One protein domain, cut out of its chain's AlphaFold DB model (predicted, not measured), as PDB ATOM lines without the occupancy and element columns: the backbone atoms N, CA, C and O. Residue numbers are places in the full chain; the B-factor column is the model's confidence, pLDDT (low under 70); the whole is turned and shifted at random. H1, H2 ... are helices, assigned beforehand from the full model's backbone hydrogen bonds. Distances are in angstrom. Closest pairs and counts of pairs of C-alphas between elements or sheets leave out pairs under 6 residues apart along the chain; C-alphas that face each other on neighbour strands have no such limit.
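Overview. This is residues 20 to 101 of the 255 residues of an uncharacterized protein of Okeania sp. SIO2C2 (UniProt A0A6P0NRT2). What does one see first? An elongated all-helix body: H1 and H2 form a tilted hairpin, and H5 runs partly beside H2 on another side, while the short H3 and H4 and the loop of residues 58 to 70 gather toward the end away from the last residues of H5. What is it made of? The printed part has 82 residues, with five named helices, H1 to H5 in chain order, and no named strand. How large is it? It is compact, with a radius of gyration of the C-alphas of 12.1 A, and spans 41 by 21 by 21 A.

Arrangement. How do the first helices stand? H1, residues 20 to 33, touches H2, residues 41 to 51, as a hairpin, opposite ways at a steep tilt of 41 degrees; their closest C-alphas, of Ile 25 and Trp 47, are 6.5 A apart. H3, residues 54 to 57, is close but not clearly touching H1, the closest C-alphas being those of Ala 22 and Ala 56, 5.3 A apart. What follows? H4, residues 71 to 76, touches H5, residues 87 to 99, about perpendicular at 86 degrees, through residue 87 of H5 alone; the closest C-alphas, of Cys 75 and Ala 87, are 5.7 A apart. H5 touches H2 with residues 93 to 98 alone, opposite ways at a shallow tilt of 25 degrees, the closest C-alphas being those of Gly 41 and Ile 94, 4.9 A apart. What of the backbones? In H1, H2, H4 and H5 every O i to N i+4 pair is within hydrogen-bond range; H3 is too short for one.

Along the chain. Where are the anchors? H1 begins at C-alpha 20 (30.221, 52.594, -8.140), and H5 ends at C-alpha 99 (46.525, 25.353, -1.464). How long are the longer helices? From first to last C-alpha, H1 measures 20.0 A, H2 15.4 A and H5 18.9 A.

Size, cuts and confidence. How far does it reach? The C-alphas farthest apart, of Gln 64 and Gly 101, are 41.4 A apart. Is it continuous? The printed part has no cut, and the link from H3 to H4 is long, with 13 residues. Where is confidence low? Residues 36 to 39 and 99 to 101 have pLDDT under 70.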
ATOM      1  N   GLN A  20      30.715  53.172  -9.393       75.25
ATOM      2  CA  GLN A  20      30.221  52.594  -8.140       75.25
ATOM      3  C   GLN A  20      30.553  51.106  -8.028       75.25
ATOM      4  O   GLN A  20      30.966  50.649  -6.964       75.25
ATOM      5  N   TRP A  21      30.414  50.365  -9.127       83.12
ATOM      6  CA  TRP A  21      30.758  48.949  -9.178       83.12
ATOM      7  C   TRP A  21      32.264  48.720  -9.018       83.12
ATOM      8  O   TRP A  21      32.676  47.902  -8.195       83.12
ATOM      9  N   ALA A  22      33.088  49.476  -9.748       82.06
ATOM     10  CA  ALA A  22      34.543  49.366  -9.662       82.06
ATOM     11  C   ALA A  22      35.037  49.722  -8.251       82.06
ATOM     12  O   ALA A  22      35.890  49.034  -7.688       82.06
ATOM     13  N   LEU A  23      34.445  50.754  -7.636       79.31
ATOM     14  CA  LEU A  23      34.728  51.141  -6.255       79.31
ATOM     15  C   LEU A  23      34.359  50.023  -5.276       79.31
ATOM     16  O   LEU A  23      35.148  49.714  -4.386       79.31
ATOM     17  N   ALA A  24      33.202  49.383  -5.456       78.62
ATOM     18  CA  ALA A  24      32.768  48.274  -4.612       78.62
ATOM     19  C   ALA A  24      33.750  47.094  -4.662       78.62
ATOM     20  O   ALA A  24      34.108  46.552  -3.615       78.62
ATOM     21  N   ILE A  25      34.224  46.720  -5.856       80.94
ATOM     22  CA  ILE A  25      35.214  45.645  -6.004       80.94
ATOM     23  C   ILE A  25      36.557  46.048  -5.382       80.94
ATOM     24  O   ILE A  25      37.117  45.260  -4.621       80.94
ATOM     25  N   LYS A  26      37.042  47.280  -5.609       86.00
ATOM     26  CA  LYS A  26      38.269  47.783  -4.962       86.00
ATOM     27  C   LYS A  26      38.179  47.694  -3.436       86.00
ATOM     28  O   LYS A  26      39.097  47.188  -2.800       86.00
ATOM     29  N   LEU A  27      37.078  48.162  -2.846       80.88
ATOM     30  CA  LEU A  27      36.882  48.138  -1.393       80.88
ATOM     31  C   LEU A  27      36.855  46.703  -0.844       80.88
ATOM     32  O   LEU A  27      37.400  46.442   0.230       80.88
ATOM     33  N   LYS A  28      36.268  45.753  -1.585       83.00
ATOM     34  CA  LYS A  28      36.310  44.329  -1.225       83.00
ATOM     35  C   LYS A  28      37.732  43.776  -1.266       83.00
ATOM     36  O   LYS A  28      38.147  43.158  -0.291       83.00
ATOM     37  N   LEU A  29      38.496  44.065  -2.322       82.88
ATOM     38  CA  LEU A  29      39.906  43.674  -2.419       82.88
ATOM     39  C   LEU A  29      40.740  44.258  -1.270       82.88
ATOM     40  O   LEU A  29      41.456  43.518  -0.604       82.88
ATOM     41  N   GLN A  30      40.582  45.548  -0.960       82.06
ATOM     42  CA  GLN A  30      41.245  46.179   0.188       82.06
ATOM     43  C   GLN A  30      40.880  45.501   1.518       82.06
ATOM     44  O   GLN A  30      41.751  45.317   2.363       82.06
ATOM     45  N   SER A  31      39.616  45.112   1.707       76.25
ATOM     46  CA  SER A  31      39.163  44.431   2.930       76.25
ATOM     47  C   SER A  31      39.804  43.048   3.080       76.25
ATOM     48  O   SER A  31      40.210  42.664   4.174       76.25
ATOM     49  N   VAL A  32      39.942  42.306   1.978       78.81
ATOM     50  CA  VAL A  32      40.637  41.009   1.969       78.81
ATOM     51  C   VAL A  32      42.124  41.184   2.279       78.81
ATOM     52  O   VAL A  32      42.661  40.460   3.113       78.81
ATOM     53  N   LEU A  33      42.785  42.175   1.672       81.50
ATOM     54  CA  LEU A  33      44.206  42.467   1.912       81.50
ATOM     55  C   LEU A  33      44.479  42.880   3.365       81.50
ATOM     56  O   LEU A  33      45.487  42.480   3.946       81.50
ATOM     57  N   LYS A  34      43.548  43.612   3.984       76.88
ATOM     58  CA  LYS A  34      43.583  43.955   5.414       76.88
ATOM     59  C   LYS A  34      43.220  42.795   6.344       76.88
ATOM     60  O   LYS A  34      43.391  42.924   7.551       76.88
ATOM     61  N   LYS A  35      42.786  41.652   5.795       73.81
ATOM     62  CA  LYS A  35      42.267  40.480   6.524       73.81
ATOM     63  C   LYS A  35      40.986  40.763   7.319       73.81
ATOM     64  O   LYS A  35      40.662  40.020   8.240       73.81
ATOM     65  N   ASP A  36      40.237  41.789   6.924       56.44
ATOM     66  CA  ASP A  36      38.943  42.140   7.522       56.44
ATOM     67  C   ASP A  36      37.822  41.196   7.050       56.44
ATOM     68  O   ASP A  36      36.777  41.083   7.690       56.44
ATOM     69  N   VAL A  37      38.017  40.522   5.910       63.97
ATOM     70  CA  VAL A  37      37.041  39.605   5.306       63.97
ATOM     71  C   VAL A  37      37.734  38.325   4.851       63.97
ATOM     72  O   VAL A  37      38.770  38.368   4.188       63.97
ATOM     73  N   VAL A  38      37.120  37.184   5.168       66.69
ATOM     74  CA  VAL A  38      37.525  35.867   4.665       66.69
ATOM     75  C   VAL A  38      36.822  35.603   3.340       66.69
ATOM     76  O   VAL A  38      35.604  35.745   3.243       66.69
ATOM     77  N   VAL A  39      37.588  35.207   2.328       68.62
ATOM     78  CA  VAL A  39      37.074  34.799   1.015       68.62
ATOM     79  C   VAL A  39      37.784  33.549   0.536       68.62
ATOM     80  O   VAL A  39      38.909  33.271   0.953       68.62
ATOM     81  N   ASN A  40      37.130  32.799  -0.347       73.81
ATOM     82  CA  ASN A  40      37.778  31.676  -1.011       73.81
ATOM     83  C   ASN A  40      38.660  32.160  -2.183       73.81
ATOM     84  O   ASN A  40      38.527  33.295  -2.659       73.81
ATOM     85  N   GLY A  41      39.573  31.296  -2.637       73.25
ATOM     86  CA  GLY A  41      40.495  31.611  -3.734       73.25
ATOM     87  C   GLY A  41      39.773  31.973  -5.035       73.25
ATOM     88  O   GLY A  41      40.123  32.961  -5.679       73.25
ATOM     89  N   GLU A  42      38.693  31.259  -5.363       76.62
ATOM     90  CA  GLU A  42      37.919  31.470  -6.590       76.62
ATOM     91  C   GLU A  42      37.275  32.867  -6.653       76.62
ATOM     92  O   GLU A  42      37.346  33.548  -7.678       76.62
ATOM     93  N   GLN A  43      36.681  33.328  -5.552       75.50
ATOM     94  CA  GLN A  43      36.063  34.649  -5.438       75.50
ATOM     95  C   GLN A  43      37.104  35.759  -5.565       75.50
ATOM     96  O   GLN A  43      36.889  36.725  -6.303       75.50
ATOM     97  N   LEU A  44      38.243  35.617  -4.879       80.81
ATOM     98  CA  LEU A  44      39.333  36.588  -4.957       80.81
ATOM     99  C   LEU A  44      39.896  36.674  -6.381       80.81
ATOM    100  O   LEU A  44      40.086  37.769  -6.917       80.81
ATOM    101  N   LYS A  45      40.088  35.522  -7.024       85.00
ATOM    102  CA  LYS A  45      40.527  35.414  -8.415       85.00
ATOM    103  C   LYS A  45      39.544  36.072  -9.381       85.00
ATOM    104  O   LYS A  45      39.957  36.814 -10.271       85.00
ATOM    105  N   ALA A  46      38.245  35.856  -9.191       83.75
ATOM    106  CA  ALA A  46      37.221  36.463 -10.028       83.75
ATOM    107  C   ALA A  46      37.146  37.992  -9.845       83.75
ATOM    108  O   ALA A  46      37.048  38.712 -10.837       83.75
ATOM    109  N   TRP A  47      37.269  38.521  -8.618       85.31
ATOM    110  CA  TRP A  47      37.402  39.973  -8.409       85.31
ATOM    111  C   TRP A  47      38.630  40.547  -9.108       85.31
ATOM    112  O   TRP A  47      38.530  41.592  -9.750       85.31
ATOM    113  N   ARG A  48      39.771  39.861  -9.014       90.00
ATOM    114  CA  ARG A  48      41.001  40.263  -9.695       90.00
ATOM    115  C   ARG A  48      40.807  40.307 -11.215       90.00
ATOM    116  O   ARG A  48      41.126  41.320 -11.828       90.00
ATOM    117  N   GLU A  49      40.245  39.265 -11.830       88.75
ATOM    118  CA  GLU A  49      40.002  39.248 -13.286       88.75
ATOM    119  C   GLU A  49      39.018  40.325 -13.751       88.75
ATOM    120  O   GLU A  49      39.213  40.918 -14.814       88.75
ATOM    121  N   LEU A  50      37.994  40.632 -12.948       88.06
ATOM    122  CA  LEU A  50      37.105  41.760 -13.228       88.06
ATOM    123  C   LEU A  50      37.850  43.097 -13.141       88.06
ATOM    124  O   LEU A  50      37.660  43.942 -14.009       88.06
ATOM    125  N   MET A  51      38.721  43.282 -12.147       89.50
ATOM    126  CA  MET A  51      39.500  44.518 -12.002       89.50
ATOM    127  C   MET A  51      40.569  44.711 -13.072       89.50
ATOM    128  O   MET A  51      40.932  45.852 -13.345       89.50
ATOM    129  N   LYS A  52      41.043  43.635 -13.708       91.19
ATOM    130  CA  LYS A  52      41.959  43.712 -14.857       91.19
ATOM    131  C   LYS A  52      41.285  44.223 -16.131       91.19
ATOM    132  O   LYS A  52      41.979  44.621 -17.062       91.19
ATOM    133  N   GLN A  53      39.952  44.238 -16.190       87.00
ATOM    134  CA  GLN A  53      39.243  44.780 -17.346       87.00
ATOM    135  C   GLN A  53      39.419  46.309 -17.407       87.00
ATOM    136  O   GLN A  53      39.246  46.971 -16.380       87.00
ATOM    137  N   PRO A  54      39.670  46.908 -18.589       84.00
ATOM    138  CA  PRO A  54      39.731  48.366 -18.744       84.00
ATOM    139  C   PRO A  54      38.476  49.073 -18.235       84.00
ATOM    140  O   PRO A  54      38.561  50.090 -17.550       84.00
ATOM    141  N   ALA A  55      37.311  48.459 -18.463       83.38
ATOM    142  CA  ALA A  55      36.028  48.930 -17.952       83.38
ATOM    143  C   ALA A  55      35.968  49.013 -16.412       83.38
ATOM    144  O   ALA A  55      35.054  49.636 -15.887       83.38
ATOM    145  N   ALA A  56      36.907  48.408 -15.680       87.56
ATOM    146  CA  ALA A  56      36.982  48.460 -14.227       87.56
ATOM    147  C   ALA A  56      37.992  49.501 -13.729       87.56
ATOM    148  O   ALA A  56      37.592  50.491 -13.118       87.56
ATOM    149  N   TYR A  57      39.291  49.306 -13.981       87.31
ATOM    150  CA  TYR A  57      40.323  50.156 -13.375       87.31
ATOM    151  C   TYR A  57      40.269  51.611 -13.872       87.31
ATOM    152  O   TYR A  57      40.535  52.519 -13.089       87.31
ATOM    153  N   GLN A  58      39.825  51.861 -15.112       89.25
ATOM    154  CA  GLN A  58      39.683  53.223 -15.654       89.25
ATOM    155  C   GLN A  58      38.502  53.999 -15.046       89.25
ATOM    156  O   GLN A  58      38.373  55.201 -15.258       89.25
ATOM    157  N   GLN A  59      37.623  53.333 -14.294       87.00
ATOM    158  CA  GLN A  59      36.519  53.989 -13.585       87.00
ATOM    159  C   GLN A  59      36.935  54.515 -12.204       87.00
ATOM    160  O   GLN A  59      36.144  55.175 -11.528       87.00
ATOM    161  N   LEU A  60      38.150  54.188 -11.757       87.19
ATOM    162  CA  LEU A  60      38.700  54.579 -10.466       87.19
ATOM    163  C   LEU A  60      39.686  55.728 -10.641       87.19
ATOM    164  O   LEU A  60      40.434  55.752 -11.613       87.19
ATOM    165  N   LEU A  61      39.688  56.648  -9.679       87.19
ATOM    166  CA  LEU A  61      40.548  57.826  -9.694       87.19
ATOM    167  C   LEU A  61      41.703  57.684  -8.696       87.19
ATOM    168  O   LEU A  61      41.503  57.196  -7.576       87.19
ATOM    169  N   ASP A  62      42.881  58.129  -9.115       85.00
ATOM    170  CA  ASP A  62      44.090  58.247  -8.309       85.00
ATOM    171  C   ASP A  62      44.043  59.459  -7.356       85.00
ATOM    172  O   ASP A  62      43.032  60.159  -7.224       85.00
ATOM    173  N   GLU A  63      45.156  59.706  -6.666       83.94
ATOM    174  CA  GLU A  63      45.330  60.842  -5.752       83.94
ATOM    175  C   GLU A  63      45.180  62.204  -6.441       83.94
ATOM    176  O   GLU A  63      44.763  63.179  -5.814       83.94
ATOM    177  N   GLN A  64      45.498  62.274  -7.733       83.69
ATOM    178  CA  GLN A  64      45.426  63.469  -8.565       83.69
ATOM    179  C   GLN A  64      44.056  63.620  -9.250       83.69
ATOM    180  O   GLN A  64      43.854  64.565 -10.017       83.69
ATOM    181  N   GLY A  65      43.109  62.716  -8.977       82.44
ATOM    182  CA  GLY A  65      41.779  62.709  -9.579       82.44
ATOM    183  C   GLY A  65      41.754  62.207 -11.026       82.44
ATOM    184  O   GLY A  65      40.783  62.470 -11.735       82.44
ATOM    185  N   LYS A  66      42.800  61.511 -11.484       87.50
ATOM    186  CA  LYS A  66      42.895  60.943 -12.833       87.50
ATOM    187  C   LYS A  66      42.566  59.448 -12.836       87.50
ATOM    188  O   LYS A  66      42.838  58.763 -11.854       87.50
ATOM    189  N   PRO A  67      41.995  58.919 -13.930       88.12
ATOM    190  CA  PRO A  67      41.819  57.482 -14.103       88.12
ATOM    191  C   PRO A  67      43.140  56.713 -14.058       88.12
ATOM    192  O   PRO A  67      44.126  57.160 -14.644       88.12
ATOM    193  N   PHE A  68      43.135  55.523 -13.456       89.12
ATOM    194  CA  PHE A  68      44.268  54.603 -13.568       89.12
ATOM    195  C   PHE A  68      44.435  54.121 -15.014       89.12
ATOM    196  O   PHE A  68      43.459  53.773 -15.684       89.12
ATOM    197  N   ASN A  69      45.678  54.044 -15.490       91.62
ATOM    198  CA  ASN A  69      45.987  53.612 -16.855       91.62
ATOM    199  C   ASN A  69      46.133  52.093 -16.968       91.62
ATOM    200  O   ASN A  69      46.064  51.545 -18.067       91.62
ATOM    201  N   SER A  70      46.352  51.412 -15.842       93.88
ATOM    202  CA  SER A  70      46.536  49.964 -15.781       93.88
ATOM    203  C   SER A  70      46.116  49.392 -14.428       93.88
ATOM    204  O   SER A  70      46.030  50.103 -13.422       93.88
ATOM    205  N   TYR A  71      45.895  48.080 -14.398       93.19
ATOM    206  CA  TYR A  71      45.630  47.340 -13.167       93.19
ATOM    207  C   TYR A  71      46.828  47.386 -12.202       93.19
ATOM    208  O   TYR A  71      46.658  47.501 -10.990       93.19
ATOM    209  N   GLU A  72      48.048  47.361 -12.728       94.69
ATOM    210  CA  GLU A  72      49.294  47.394 -11.963       94.69
ATOM    211  C   GLU A  72      49.511  48.752 -11.280       94.69
ATOM    212  O   GLU A  72      50.090  48.827 -10.196       94.69
ATOM    213  N   GLU A  73      49.051  49.838 -11.902       93.81
ATOM    214  CA  GLU A  73      49.039  51.172 -11.295       93.81
ATOM    215  C   GLU A  73      48.045  51.243 -10.128       93.81
ATOM    216  O   GLU A  73      48.394  51.723  -9.049       93.81
ATOM    217  N   LEU A  74      46.846  50.675 -10.304       93.44
ATOM    218  CA  LEU A  74      45.848  50.564  -9.240       93.44
ATOM    219  C   LEU A  74      46.359  49.739  -8.047       93.44
ATOM    220  O   LEU A  74      46.083  50.089  -6.898       93.44
ATOM    221  N   CYS A  75      47.073  48.640  -8.305       93.31
ATOM    222  CA  CYS A  75      47.619  47.789  -7.249       93.31
ATOM    223  C   CYS A  75      48.602  48.574  -6.367       93.31
ATOM    224  O   CYS A  75      48.406  48.664  -5.153       93.31
ATOM    225  N   ARG A  76      49.600  49.210  -6.995       93.69
ATOM    226  CA  ARG A  76      50.694  49.915  -6.306       93.69
ATOM    227  C   ARG A  76      50.255  51.184  -5.582       93.69
ATOM    228  O   ARG A  76      50.875  51.564  -4.588       93.69
ATOM    229  N   ALA A  77      49.218  51.858  -6.075       89.94
ATOM    230  CA  ALA A  77      48.697  53.055  -5.431       89.94
ATOM    231  C   ALA A  77      48.206  52.748  -4.007       89.94
ATOM    232  O   ALA A  77      47.593  51.712  -3.746       89.94
ATOM    233  N   GLN A  78      48.476  53.654  -3.070       86.06
ATOM    234  CA  GLN A  78      48.167  53.430  -1.661       86.06
ATOM    235  C   GLN A  78      46.668  53.610  -1.370       86.06
ATOM    236  O   GLN A  78      45.987  54.403  -2.035       86.06
ATOM    237  N   PRO A  79      46.116  52.908  -0.364       84.19
ATOM    238  CA  PRO A  79      44.789  53.207   0.145       84.19
ATOM    239  C   PRO A  79      44.717  54.667   0.625       84.19
ATOM    240  O   PRO A  79      45.645  55.146   1.274       84.19
ATOM    241  N   PRO A  80      43.612  55.382   0.355       82.00
ATOM    242  CA  PRO A  80      42.332  54.864  -0.137       82.00
ATOM    243  C   PRO A  80      42.214  54.705  -1.658       82.00
ATOM    244  O   PRO A  80      41.221  54.143  -2.129       82.00
ATOM    245  N   TYR A  81      43.173  55.216  -2.426       83.56
ATOM    246  CA  TYR A  81      43.062  55.359  -3.877       83.56
ATOM    247  C   TYR A  81      43.287  54.028  -4.600       83.56
ATOM    248  O   TYR A  81      42.418  53.624  -5.378       83.56
ATOM    249  N   GLY A  82      44.356  53.306  -4.255       84.88
ATOM    250  CA  GLY A  82      44.683  51.974  -4.780       84.88
ATOM    251  C   GLY A  82      44.674  50.863  -3.731       84.88
ATOM    252  O   GLY A  82      44.079  51.016  -2.663       84.88
ATOM    253  N   LEU A  83      45.273  49.714  -4.045       88.00
ATOM    254  CA  LEU A  83      45.252  48.526  -3.176       88.00
ATOM    255  C   LEU A  83      46.391  48.494  -2.147       88.00
ATOM    256  O   LEU A  83      46.223  47.882  -1.093       88.00
ATOM    257  N   GLY A  84      47.497  49.191  -2.409       90.50
ATOM    258  CA  GLY A  84      48.674  49.238  -1.540       90.50
ATOM    259  C   GLY A  84      49.516  47.967  -1.562       90.50
ATOM    260  O   GLY A  84      50.185  47.686  -0.571       90.50
ATOM    261  N   CYS A  85      49.462  47.195  -2.647       90.56
ATOM    262  CA  CYS A  85      50.215  45.954  -2.816       90.56
ATOM    263  C   CYS A  85      50.667  45.785  -4.273       90.56
ATOM    264  O   CYS A  85      50.096  46.369  -5.190       90.56
ATOM    265  N   GLU A  86      51.664  44.952  -4.521       92.00
ATOM    266  CA  GLU A  86      52.024  44.528  -5.869       92.00
ATOM    267  C   GLU A  86      50.982  43.545  -6.421       92.00
ATOM    268  O   GLU A  86      50.382  42.754  -5.689       92.00
ATOM    269  N   ALA A  87      50.782  43.545  -7.743       90.50
ATOM    270  CA  ALA A  87      49.844  42.624  -8.398       90.50
ATOM    271  C   ALA A  87      50.155  41.149  -8.066       90.50
ATOM    272  O   ALA A  87      49.243  40.349  -7.848       90.50
ATOM    273  N   LYS A  88      51.448  40.826  -7.941       89.56
ATOM    274  CA  LYS A  88      51.947  39.498  -7.573       89.56
ATOM    275  C   LYS A  88      51.539  39.072  -6.159       89.56
ATOM    276  O   LYS A  88      51.293  37.895  -5.926       89.56
ATOM    277  N   GLU A  89      51.403  40.003  -5.215       87.50
ATOM    278  CA  GLU A  89      50.991  39.667  -3.843       87.50
ATOM    279  C   GLU A  89      49.547  39.145  -3.795       87.50
ATOM    280  O   GLU A  89      49.220  38.270  -2.989       87.50
ATOM    281  N   ILE A  90      48.686  39.631  -4.698       87.31
ATOM    282  CA  ILE A  90      47.317  39.123  -4.862       87.31
ATOM    283  C   ILE A  90      47.346  37.708  -5.452       87.31
ATOM    284  O   ILE A  90      46.590  36.849  -5.004       87.31
ATOM    285  N   GLU A  91      48.234  37.434  -6.410       86.88
ATOM    286  CA  GLU A  91      48.420  36.090  -6.981       86.88
ATOM    287  C   GLU A  91      48.921  35.096  -5.929       86.88
ATOM    288  O   GLU A  91      48.356  34.017  -5.772       86.88
ATOM    289  N   GLU A  92      49.916  35.484  -5.133       87.50
ATOM    290  CA  GLU A  92      50.428  34.671  -4.028       87.50
ATOM    291  C   GLU A  92      49.358  34.436  -2.947       87.50
ATOM    292  O   GLU A  92      49.313  33.375  -2.319       87.50
ATOM    293  N   LEU A  93      48.463  35.401  -2.712       85.69
ATOM    294  CA  LEU A  93      47.317  35.216  -1.825       85.69
ATOM    295  C   LEU A  93      46.309  34.203  -2.385       85.69
ATOM    296  O   LEU A  93      45.885  33.325  -1.635       85.69
ATOM    297  N   ILE A  94      45.973  34.283  -3.675       84.44
ATOM    298  CA  ILE A  94      45.087  33.319  -4.346       84.44
ATOM    299  C   ILE A  94      45.680  31.907  -4.247       84.44
ATOM    300  O   ILE A  94      45.023  31.018  -3.706       84.44
ATOM    301  N   SER A  95      46.944  31.721  -4.638       83.56
ATOM    302  CA  SER A  95      47.617  30.416  -4.588       83.56
ATOM    303  C   SER A  95      47.652  29.825  -3.177       83.56
ATOM    304  O   SER A  95      47.453  28.622  -2.994       83.56
ATOM    305  N   ARG A  96      47.864  30.659  -2.146       81.69
ATOM    306  CA  ARG A  96      47.801  30.216  -0.742       81.69
ATOM    307  C   ARG A  96      46.402  29.755  -0.346       81.69
ATOM    308  O   ARG A  96      46.295  28.714   0.301       81.69
ATOM    309  N   LEU A  97      45.359  30.499  -0.716       76.31
ATOM    310  CA  LEU A  97      43.963  30.156  -0.411       76.31
ATOM    311  C   LEU A  97      43.514  28.873  -1.123       76.31
ATOM    312  O   LEU A  97      42.777  28.081  -0.547       76.31
ATOM    313  N   GLU A  98      43.982  28.643  -2.347       72.94
ATOM    314  CA  GLU A  98      43.697  27.422  -3.108       72.94
ATOM    315  C   GLU A  98      44.463  26.206  -2.553       72.94
ATOM    316  O   GLU A  98      43.925  25.101  -2.506       72.94
ATOM    317  N   SER A  99      45.688  26.412  -2.054       65.94
ATOM    318  CA  SER A  99      46.525  25.353  -1.464       65.94
ATOM    319  C   SER A  99      46.099  24.945  -0.050       65.94
ATOM    320  O   SER A  99      46.380  23.833   0.386       65.94
ATOM    321  N   THR A 100      45.411  25.822   0.685       59.66
ATOM    322  CA  THR A 100      44.911  25.557   2.050       59.66
ATOM    323  C   THR A 100      43.538  24.885   2.063       59.66
ATOM    324  O   THR A 100      42.770  25.081   3.004       59.66
ATOM    325  N   GLY A 101      43.228  24.080   1.038       53.25
ATOM    326  CA  GLY A 101      41.979  23.328   0.926       53.25
ATOM    327  C   GLY A 101      41.479  22.808   2.281       53.25
ATOM    328  O   GLY A 101      42.158  22.022   2.936       53.25
TER     329      GLY A 101